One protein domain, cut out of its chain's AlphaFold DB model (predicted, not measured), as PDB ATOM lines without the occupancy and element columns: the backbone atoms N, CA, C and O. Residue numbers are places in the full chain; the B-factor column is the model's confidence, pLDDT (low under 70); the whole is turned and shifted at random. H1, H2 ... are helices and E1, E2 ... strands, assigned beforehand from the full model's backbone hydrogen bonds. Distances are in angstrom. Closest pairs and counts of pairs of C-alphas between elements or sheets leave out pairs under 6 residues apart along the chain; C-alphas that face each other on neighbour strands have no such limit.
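What this domain is: This is residues 368 to 428 of the 428 residues of the protein "Putative wsc domain-containing protein" of Phaeomoniella chlamydospora (UniProt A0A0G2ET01). You will find little regular structure here: the long unnamed stretch of residues 368 to 402 loops round a small core, where one short helix, H1, packs beside a hairpin of two short strands, E1 and E2. The printed part has 61 residues, 16 of them in named elements, in the order H1, E1, E2; the class is mixed, the sheet antiparallel. The whole is compact, with a radius of gyration of the C-alphas of 11.3 A and spans of 34 by 26 by 19 A.

How they stand to each other: Past residue 402, look for H1, residues 403 to 412, with every O i to N i+4 pair within hydrogen-bond range. A short link leads to E1, residues 419 to 421; the closest C-alphas of the two, Asn 403 and Thr 420, are 6.6 A apart. A tight link leads to E2, residues 425 to 427, its antiparallel neighbour at 143 degrees in a hairpin; N 419 and O 427 are 2.8 A apart, within hydrogen-bond range. The closest C-alphas of H1 and E2, Cys 406 and Leu 426, are 6.8 A apart.

Where its parts are: Find C-alpha 403 at (47.147, -0.305, -9.771); H1 runs 13.9 A from there. E1 and E2 each measure 6.6 A, and E2 ends at C-alpha 427, (49.235, 3.845, -20.095).

The domain as a whole: The farthest C-alphas, Ser 370 and Thr 383, are 34.0 A apart. The printed part has no cut. Confidence is under 70 at residues 384, 390 to 401 and 422 to 428.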
ATOM      1  N   ILE A 368      51.679   2.254  -2.965       81.31
ATOM      2  CA  ILE A 368      51.400   0.856  -3.318       81.31
ATOM      3  C   ILE A 368      52.721   0.100  -3.525       81.31
ATOM      4  O   ILE A 368      53.805   0.692  -3.476       81.31
ATOM      5  N   LEU A 369      52.650  -1.220  -3.742       80.00
ATOM      6  CA  LEU A 369      53.821  -2.079  -3.992       80.00
ATOM      7  C   LEU A 369      54.869  -2.020  -2.873       80.00
ATOM      8  O   LEU A 369      56.068  -1.892  -3.132       80.00
ATOM      9  N   SER A 370      54.404  -2.077  -1.623       82.44
ATOM     10  CA  SER A 370      55.257  -1.977  -0.431       82.44
ATOM     11  C   SER A 370      56.117  -0.702  -0.426       82.44
ATOM     12  O   SER A 370      57.302  -0.747  -0.105       82.44
ATOM     13  N   GLY A 371      55.534   0.432  -0.831       83.50
ATOM     14  CA  GLY A 371      56.196   1.741  -0.830       83.50
ATOM     15  C   GLY A 371      57.019   2.053  -2.081       83.50
ATOM     16  O   GLY A 371      57.642   3.109  -2.151       83.50
ATOM     17  N   LYS A 372      57.032   1.167  -3.085       84.19
ATOM     18  CA  LYS A 372      57.800   1.375  -4.327       84.19
ATOM     19  C   LYS A 372      57.145   2.343  -5.307       84.19
ATOM     20  O   LYS A 372      57.809   2.791  -6.237       84.19
ATOM     21  N   ALA A 373      55.865   2.648  -5.128       86.06
ATOM     22  CA  ALA A 373      55.158   3.616  -5.950       86.06
ATOM     23  C   ALA A 373      54.272   4.509  -5.085       86.06
ATOM     24  O   ALA A 373      53.644   4.038  -4.138       86.06
ATOM     25  N   VAL A 374      54.228   5.791  -5.436       90.88
ATOM     26  CA  VAL A 374      53.467   6.833  -4.743       90.88
ATOM     27  C   VAL A 374      52.447   7.414  -5.715       90.88
ATOM     28  O   VAL A 374      52.758   7.625  -6.888       90.88
ATOM     29  N   TYR A 375      51.235   7.682  -5.239       89.81
ATOM     30  CA  TYR A 375      50.179   8.272  -6.046       89.81
ATOM     31  C   TYR A 375      50.574   9.676  -6.519       89.81
ATOM     32  O   TYR A 375      50.765  10.588  -5.713       89.81
ATOM     33  N   ALA A 376      50.692   9.843  -7.836       87.25
ATOM     34  CA  ALA A 376      51.111  11.096  -8.462       87.25
ATOM     35  C   ALA A 376      49.940  12.053  -8.759       87.25
ATOM     36  O   ALA A 376      50.171  13.232  -9.012       87.25
ATOM     37  N   GLY A 377      48.695  11.566  -8.707       87.06
ATOM     38  CA  GLY A 377      47.492  12.342  -9.008       87.06
ATOM     39  C   GLY A 377      46.615  11.715 -10.089       87.06
ATOM     40  O   GLY A 377      46.983  10.727 -10.722       87.06
ATOM     41  N   CYS A 378      45.442  12.317 -10.287       84.31
ATOM     42  CA  CYS A 378      44.534  12.002 -11.384       84.31
ATOM     43  C   CYS A 378      44.757  13.031 -12.494       84.31
ATOM     44  O   CYS A 378      44.519  14.225 -12.297       84.31
ATOM     45  N   PHE A 379      45.256  12.576 -13.642       84.81
ATOM     46  CA  PHE A 379      45.599  13.433 -14.773       84.81
ATOM     47  C   PHE A 379      44.544  13.285 -15.865       84.81
ATOM     48  O   PHE A 379      44.144  12.174 -16.201       84.81
ATOM     49  N   SER A 380      44.090  14.409 -16.421       82.12
ATOM     50  CA  SER A 380      43.177  14.385 -17.564       82.12
ATOM     51  C   SER A 380      43.949  14.133 -18.857       82.12
ATOM     52  O   SER A 380      44.960  14.781 -19.126       82.12
ATOM     53  N   GLU A 381      43.455  13.207 -19.675       79.00
ATOM     54  CA  GLU A 381      43.936  12.995 -21.038       79.00
ATOM     55  C   GLU A 381      42.986  13.700 -22.011       79.00
ATOM     56  O   GLU A 381      41.829  13.313 -22.176       79.00
ATOM     57  N   ALA A 382      43.445  14.789 -22.627       75.44
ATOM     58  CA  ALA A 382      42.685  15.447 -23.685       75.44
ATOM     59  C   ALA A 382      42.776  14.637 -24.989       75.44
ATOM     60  O   ALA A 382      43.724  13.885 -25.207       75.44
ATOM     61  N   THR A 383      41.822  14.820 -25.904       74.50
ATOM     62  CA  THR A 383      41.820  14.134 -27.204       74.50
ATOM     63  C   THR A 383      43.163  14.297 -27.927       74.50
ATOM     64  O   THR A 383      43.535  15.401 -28.316       74.50
ATOM     65  N   GLY A 384      43.889  13.191 -28.121       69.88
ATOM     66  CA  GLY A 384      45.195  13.173 -28.792       69.88
ATOM     67  C   GLY A 384      46.404  13.514 -27.909       69.88
ATOM     68  O   GLY A 384      47.524  13.514 -28.416       69.88
ATOM     69  N   ILE A 385      46.210  13.761 -26.610       72.44
ATOM     70  CA  ILE A 385      47.265  14.019 -25.624       72.44
ATOM     71  C   ILE A 385      47.199  12.927 -24.559       72.44
ATOM     72  O   ILE A 385      46.169  12.736 -23.922       72.44
ATOM     73  N   ARG A 386      48.311  12.222 -24.353       71.62
ATOM     74  CA  ARG A 386      48.445  11.258 -23.260       71.62
ATOM     75  C   ARG A 386      49.157  11.914 -22.086       71.62
ATOM     76  O   ARG A 386      50.121  12.651 -22.294       71.62
ATOM     77  N   ALA A 387      48.684  11.647 -20.873       77.31
ATOM     78  CA  ALA A 387      49.323  12.096 -19.640       77.31
ATOM     79  C   ALA A 387      50.713  11.468 -19.485       77.31
ATOM     80  O   ALA A 387      51.605  12.054 -18.873       77.31
ATOM     81  N   LEU A 388      50.898  10.290 -20.075       77.06
ATOM     82  CA  LEU A 388      52.130   9.535 -20.037       77.06
ATOM     83  C   LEU A 388      52.524   9.115 -21.487       77.06
ATOM     84  O   LEU A 388      51.667   8.922 -22.355       77.06
ATOM     85  N   SER A 389      53.823   9.096 -21.815       72.31
ATOM     86  CA  SER A 389      54.320   8.890 -23.187       72.31
ATOM     87  C   SER A 389      54.440   7.399 -23.546       72.31
ATOM     88  O   SER A 389      55.449   6.757 -23.246       72.31
ATOM     89  N   LYS A 390      53.430   6.875 -24.252       62.25
ATOM     90  CA  LYS A 390      53.221   5.445 -24.557       62.25
ATOM     91  C   LYS A 390      54.481   4.691 -25.014       62.25
ATOM     92  O   LYS A 390      54.804   4.705 -26.202       62.25
ATOM     93  N   ALA A 391      55.135   3.953 -24.110       60.31
ATOM     94  CA  ALA A 391      56.329   3.147 -24.433       60.31
ATOM     95  C   ALA A 391      56.110   1.614 -24.408       60.31
ATOM     96  O   ALA A 391      56.896   0.889 -25.011       60.31
ATOM     97  N   ALA A 392      55.045   1.101 -23.781       62.97
ATOM     98  CA  ALA A 392      54.504  -0.256 -23.952       62.97
ATOM     99  C   ALA A 392      53.114  -0.386 -23.287       62.97
ATOM    100  O   ALA A 392      52.631   0.509 -22.606       62.97
ATOM    101  N   THR A 393      52.445  -1.507 -23.543       64.00
ATOM    102  CA  THR A 393      51.090  -1.808 -23.062       64.00
ATOM    103  C   THR A 393      50.965  -3.318 -22.860       64.00
ATOM    104  O   THR A 393      51.406  -4.082 -23.717       64.00
ATOM    105  N   SER A 394      50.360  -3.766 -21.764       59.34
ATOM    106  CA  SER A 394      49.905  -5.151 -21.536       59.34
ATOM    107  C   SER A 394      48.374  -5.246 -21.597       59.34
ATOM    108  O   SER A 394      47.678  -5.183 -20.589       59.34
ATOM    109  N   GLY A 395      47.834  -5.409 -22.802       56.84
ATOM    110  CA  GLY A 395      46.439  -5.803 -22.980       56.84
ATOM    111  C   GLY A 395      46.304  -7.309 -22.803       56.84
ATOM    112  O   GLY A 395      46.214  -8.034 -23.787       56.84
ATOM    113  N   THR A 396      46.354  -7.810 -21.573       48.88
ATOM    114  CA  THR A 396      45.773  -9.132 -21.319       48.88
ATOM    115  C   THR A 396      44.270  -8.935 -21.236       48.88
ATOM    116  O   THR A 396      43.832  -8.021 -20.545       48.88
ATOM    117  N   ASN A 397      43.492  -9.779 -21.919       49.78
ATOM    118  CA  ASN A 397      42.020  -9.823 -21.910       49.78
ATOM    119  C   ASN A 397      41.428 -10.167 -20.522       49.78
ATOM    120  O   ASN A 397      40.409 -10.843 -20.433       49.78
ATOM    121  N   ASN A 398      42.102  -9.783 -19.441       49.28
ATOM    122  CA  ASN A 398      41.675 -10.011 -18.082       49.28
ATOM    123  C   ASN A 398      40.850  -8.804 -17.654       49.28
ATOM    124  O   ASN A 398      41.347  -7.682 -17.609       49.28
ATOM    125  N   THR A 399      39.604  -9.067 -17.298       54.16
ATOM    126  CA  THR A 399      38.621  -8.167 -16.684       54.16
ATOM    127  C   THR A 399      39.063  -7.569 -15.335       54.16
ATOM    128  O   THR A 399      38.254  -6.962 -14.649       54.16
ATOM    129  N   ILE A 400      40.331  -7.723 -14.935       61.06
ATOM    130  CA  ILE A 400      40.838  -7.410 -13.595       61.06
ATOM    131  C   ILE A 400      42.209  -6.715 -13.716       61.06
ATOM    132  O   ILE A 400      43.256  -7.346 -13.560       61.06
ATOM    133  N   MET A 401      42.230  -5.418 -14.052       69.69
ATOM    134  CA  MET A 401      43.439  -4.578 -13.996       69.69
ATOM    135  C   MET A 401      43.449  -3.764 -12.696       69.69
ATOM    136  O   MET A 401      42.541  -2.972 -12.464       69.69
ATOM    137  N   THR A 402      44.494  -3.913 -11.874       75.06
ATOM    138  CA  THR A 402      44.689  -3.119 -10.644       75.06
ATOM    139  C   THR A 402      45.910  -2.202 -10.744       75.06
ATOM    140  O   THR A 402      46.800  -2.409 -11.577       75.06
ATOM    141  N   ASN A 403      45.992  -1.202  -9.860       78.31
ATOM    142  CA  ASN A 403      47.147  -0.305  -9.771       78.31
ATOM    143  C   ASN A 403      48.445  -1.067  -9.438       78.31
ATOM    144  O   ASN A 403      49.510  -0.736  -9.954       78.31
ATOM    145  N   GLU A 404      48.364  -2.120  -8.623       81.31
ATOM    146  CA  GLU A 404      49.489  -2.978  -8.237       81.31
ATOM    147  C   GLU A 404      49.961  -3.860  -9.395       81.31
ATOM    148  O   GLU A 404      51.167  -4.029  -9.595       81.31
ATOM    149  N   LEU A 405      49.030  -4.404 -10.182       78.75
ATOM    150  CA  LEU A 405      49.365  -5.165 -11.385       78.75
ATOM    151  C   LEU A 405      50.039  -4.260 -12.422       78.75
ATOM    152  O   LEU A 405      51.096  -4.609 -12.955       78.75
ATOM    153  N   CYS A 406      49.479  -3.067 -12.640       79.38
ATOM    154  CA  CYS A 406      50.045  -2.053 -13.526       79.38
ATOM    155  C   CYS A 406      51.454  -1.636 -13.077       79.38
ATOM    156  O   CYS A 406      52.405  -1.674 -13.865       79.38
ATOM    157  N   GLY A 407      51.621  -1.316 -11.793       82.69
ATOM    158  CA  GLY A 407      52.904  -0.887 -11.257       82.69
ATOM    159  C   GLY A 407      53.956  -1.996 -11.250       82.69
ATOM    160  O   GLY A 407      55.094  -1.746 -11.638       82.69
ATOM    161  N   THR A 408      53.595  -3.239 -10.913       85.12
ATOM    162  CA  THR A 408      54.522  -4.385 -10.978       85.12
ATOM    163  C   THR A 408      55.045  -4.599 -12.397       85.12
ATOM    164  O   THR A 408      56.248  -4.778 -12.598       85.12
ATOM    165  N   PHE A 409      54.161  -4.533 -13.396       82.50
ATOM    166  CA  PHE A 409      54.533  -4.673 -14.802       82.50
ATOM    167  C   PHE A 409      55.481  -3.562 -15.273       82.50
ATOM    168  O   PHE A 409      56.499  -3.842 -15.908       82.50
ATOM    169  N   CYS A 410      55.168  -2.304 -14.953       81.88
ATOM    170  CA  CYS A 410      55.946  -1.154 -15.409       81.88
ATOM    171  C   CYS A 410      57.306  -1.061 -14.707       81.88
ATOM    172  O   CYS A 410      58.326  -0.861 -15.371       81.88
ATOM    173  N   LEU A 411      57.349  -1.310 -13.394       84.44
ATOM    174  CA  LEU A 411      58.602  -1.397 -12.641       84.44
ATOM    175  C   LEU A 411      59.480  -2.546 -13.152       84.44
ATOM    176  O   LEU A 411      60.685  -2.368 -13.312       84.44
ATOM    177  N   GLY A 412      58.885  -3.699 -13.485       83.81
ATOM    178  CA  GLY A 412      59.595  -4.836 -14.080       83.81
ATOM    179  C   GLY A 412      60.236  -4.533 -15.441       83.81
ATOM    180  O   GLY A 412      61.178  -5.211 -15.843       83.81
ATOM    181  N   LYS A 413      59.765  -3.490 -16.136       84.44
ATOM    182  CA  LYS A 413      60.331  -2.990 -17.398       84.44
ATOM    183  C   LYS A 413      61.228  -1.758 -17.233       84.44
ATOM    184  O   LYS A 413      61.726  -1.242 -18.230       84.44
ATOM    185  N   GLY A 414      61.459  -1.307 -15.999       85.12
ATOM    186  CA  GLY A 414      62.342  -0.183 -15.687       85.12
ATOM    187  C   GLY A 414      61.708   1.203 -15.834       85.12
ATOM    188  O   GLY A 414      62.441   2.187 -15.914       85.12
ATOM    189  N   TYR A 415      60.377   1.310 -15.873       85.06
ATOM    190  CA  TYR A 415      59.692   2.604 -15.933       85.06
ATOM    191  C   TYR A 415      59.501   3.213 -14.540       85.06
ATOM    192  O   TYR A 415      59.232   2.506 -13.571       85.06
ATOM    193  N   SER A 416      59.617   4.541 -14.453       86.06
ATOM    194  CA  SER A 416      59.474   5.313 -13.210       86.06
ATOM    195  C   SER A 416      58.047   5.797 -12.932       86.06
ATOM    196  O   SER A 416      57.772   6.264 -11.831       86.06
ATOM    197  N   MET A 417      57.148   5.699 -13.914       85.50
ATOM    198  CA  MET A 417      55.739   6.078 -13.803       85.50
ATOM    199  C   MET A 417      54.862   5.046 -14.505       85.50
ATOM    200  O   MET A 417      55.302   4.373 -15.436       85.50
ATOM    201  N   PHE A 418      53.623   4.935 -14.043       86.88
ATOM    202  CA  PHE A 418      52.585   4.105 -14.639       86.88
ATOM    203  C   PHE A 418      51.214   4.705 -14.329       86.88
ATOM    204  O   PHE A 418      51.053   5.420 -13.340       86.88
ATOM    205  N   GLY A 419      50.232   4.402 -15.169       84.62
ATOM    206  CA  GLY A 419      48.853   4.838 -15.011       84.62
ATOM    207  C   GLY A 419      47.872   3.776 -15.495       84.62
ATOM    208  O   GLY A 419      48.151   2.989 -16.404       84.62
ATOM    209  N   THR A 420      46.709   3.741 -14.856       79.00
ATOM    210  CA  THR A 420      45.566   2.924 -15.271       79.00
ATOM    211  C   THR A 420      44.493   3.823 -15.871       79.00
ATOM    212  O   THR A 420      44.124   4.826 -15.261       79.00
ATOM    213  N   GLU A 421      43.951   3.441 -17.023       73.06
ATOM    214  CA  GLU A 421      42.832   4.112 -17.685       73.06
ATOM    215  C   GLU A 421      41.669   3.113 -17.849       73.06
ATOM    216  O   GLU A 421      41.884   1.930 -18.130       73.06
ATOM    217  N   TYR A 422      40.428   3.567 -17.638       66.69
ATOM    218  CA  TYR A 422      39.198   2.771 -17.821       66.69
ATOM    219  C   TYR A 422      39.159   1.409 -17.099       66.69
ATOM    220  O   TYR A 422      38.487   0.491 -17.569       66.69
ATOM    221  N   ALA A 423      39.916   1.244 -16.006       56.62
ATOM    222  CA  ALA A 423      40.054  -0.019 -15.263       56.62
ATOM    223  C   ALA A 423      40.450  -1.248 -16.122       56.62
ATOM    224  O   ALA A 423      40.308  -2.388 -15.692       56.62
ATOM    225  N   THR A 424      40.942  -1.031 -17.345       50.75
ATOM    226  CA  THR A 424      41.189  -2.090 -18.345       50.75
ATOM    227  C   THR A 424      42.398  -1.802 -19.230       50.75
ATOM    228  O   THR A 424      42.928  -2.711 -19.870       50.75
ATOM    229  N   VAL A 425      42.868  -0.553 -19.271       48.16
ATOM    230  CA  VAL A 425      43.906  -0.107 -20.199       48.16
ATOM    231  C   VAL A 425      45.102   0.444 -19.430       48.16
ATOM    232  O   VAL A 425      44.977   1.187 -18.458       48.16
ATOM    233  N   LEU A 426      46.288   0.043 -19.879       54.72
ATOM    234  CA  LEU A 426      47.572   0.512 -19.370       54.72
ATOM    235  C   LEU A 426      48.038   1.714 -20.171       54.72
ATOM    236  O   LEU A 426      48.069   1.642 -21.403       54.72
ATOM    237  N   LEU A 427      48.499   2.750 -19.480       53.25
ATOM    238  CA  LEU A 427      49.235   3.845 -20.095       53.25
ATOM    239  C   LEU A 427      50.416   4.247 -19.212       53.25
ATOM    240  O   LEU A 427      50.338   4.246 -17.986       53.25
ATOM    241  N   TRP A 428      51.521   4.584 -19.860       59.53
ATOM    242  CA  TRP A 428      52.641   5.329 -19.297       59.53
ATOM    243  C   TRP A 428      53.272   6.181 -20.387       59.53
ATOM    244  O   TRP A 428      52.789   6.092 -21.535       59.53
TER     245      TRP A 428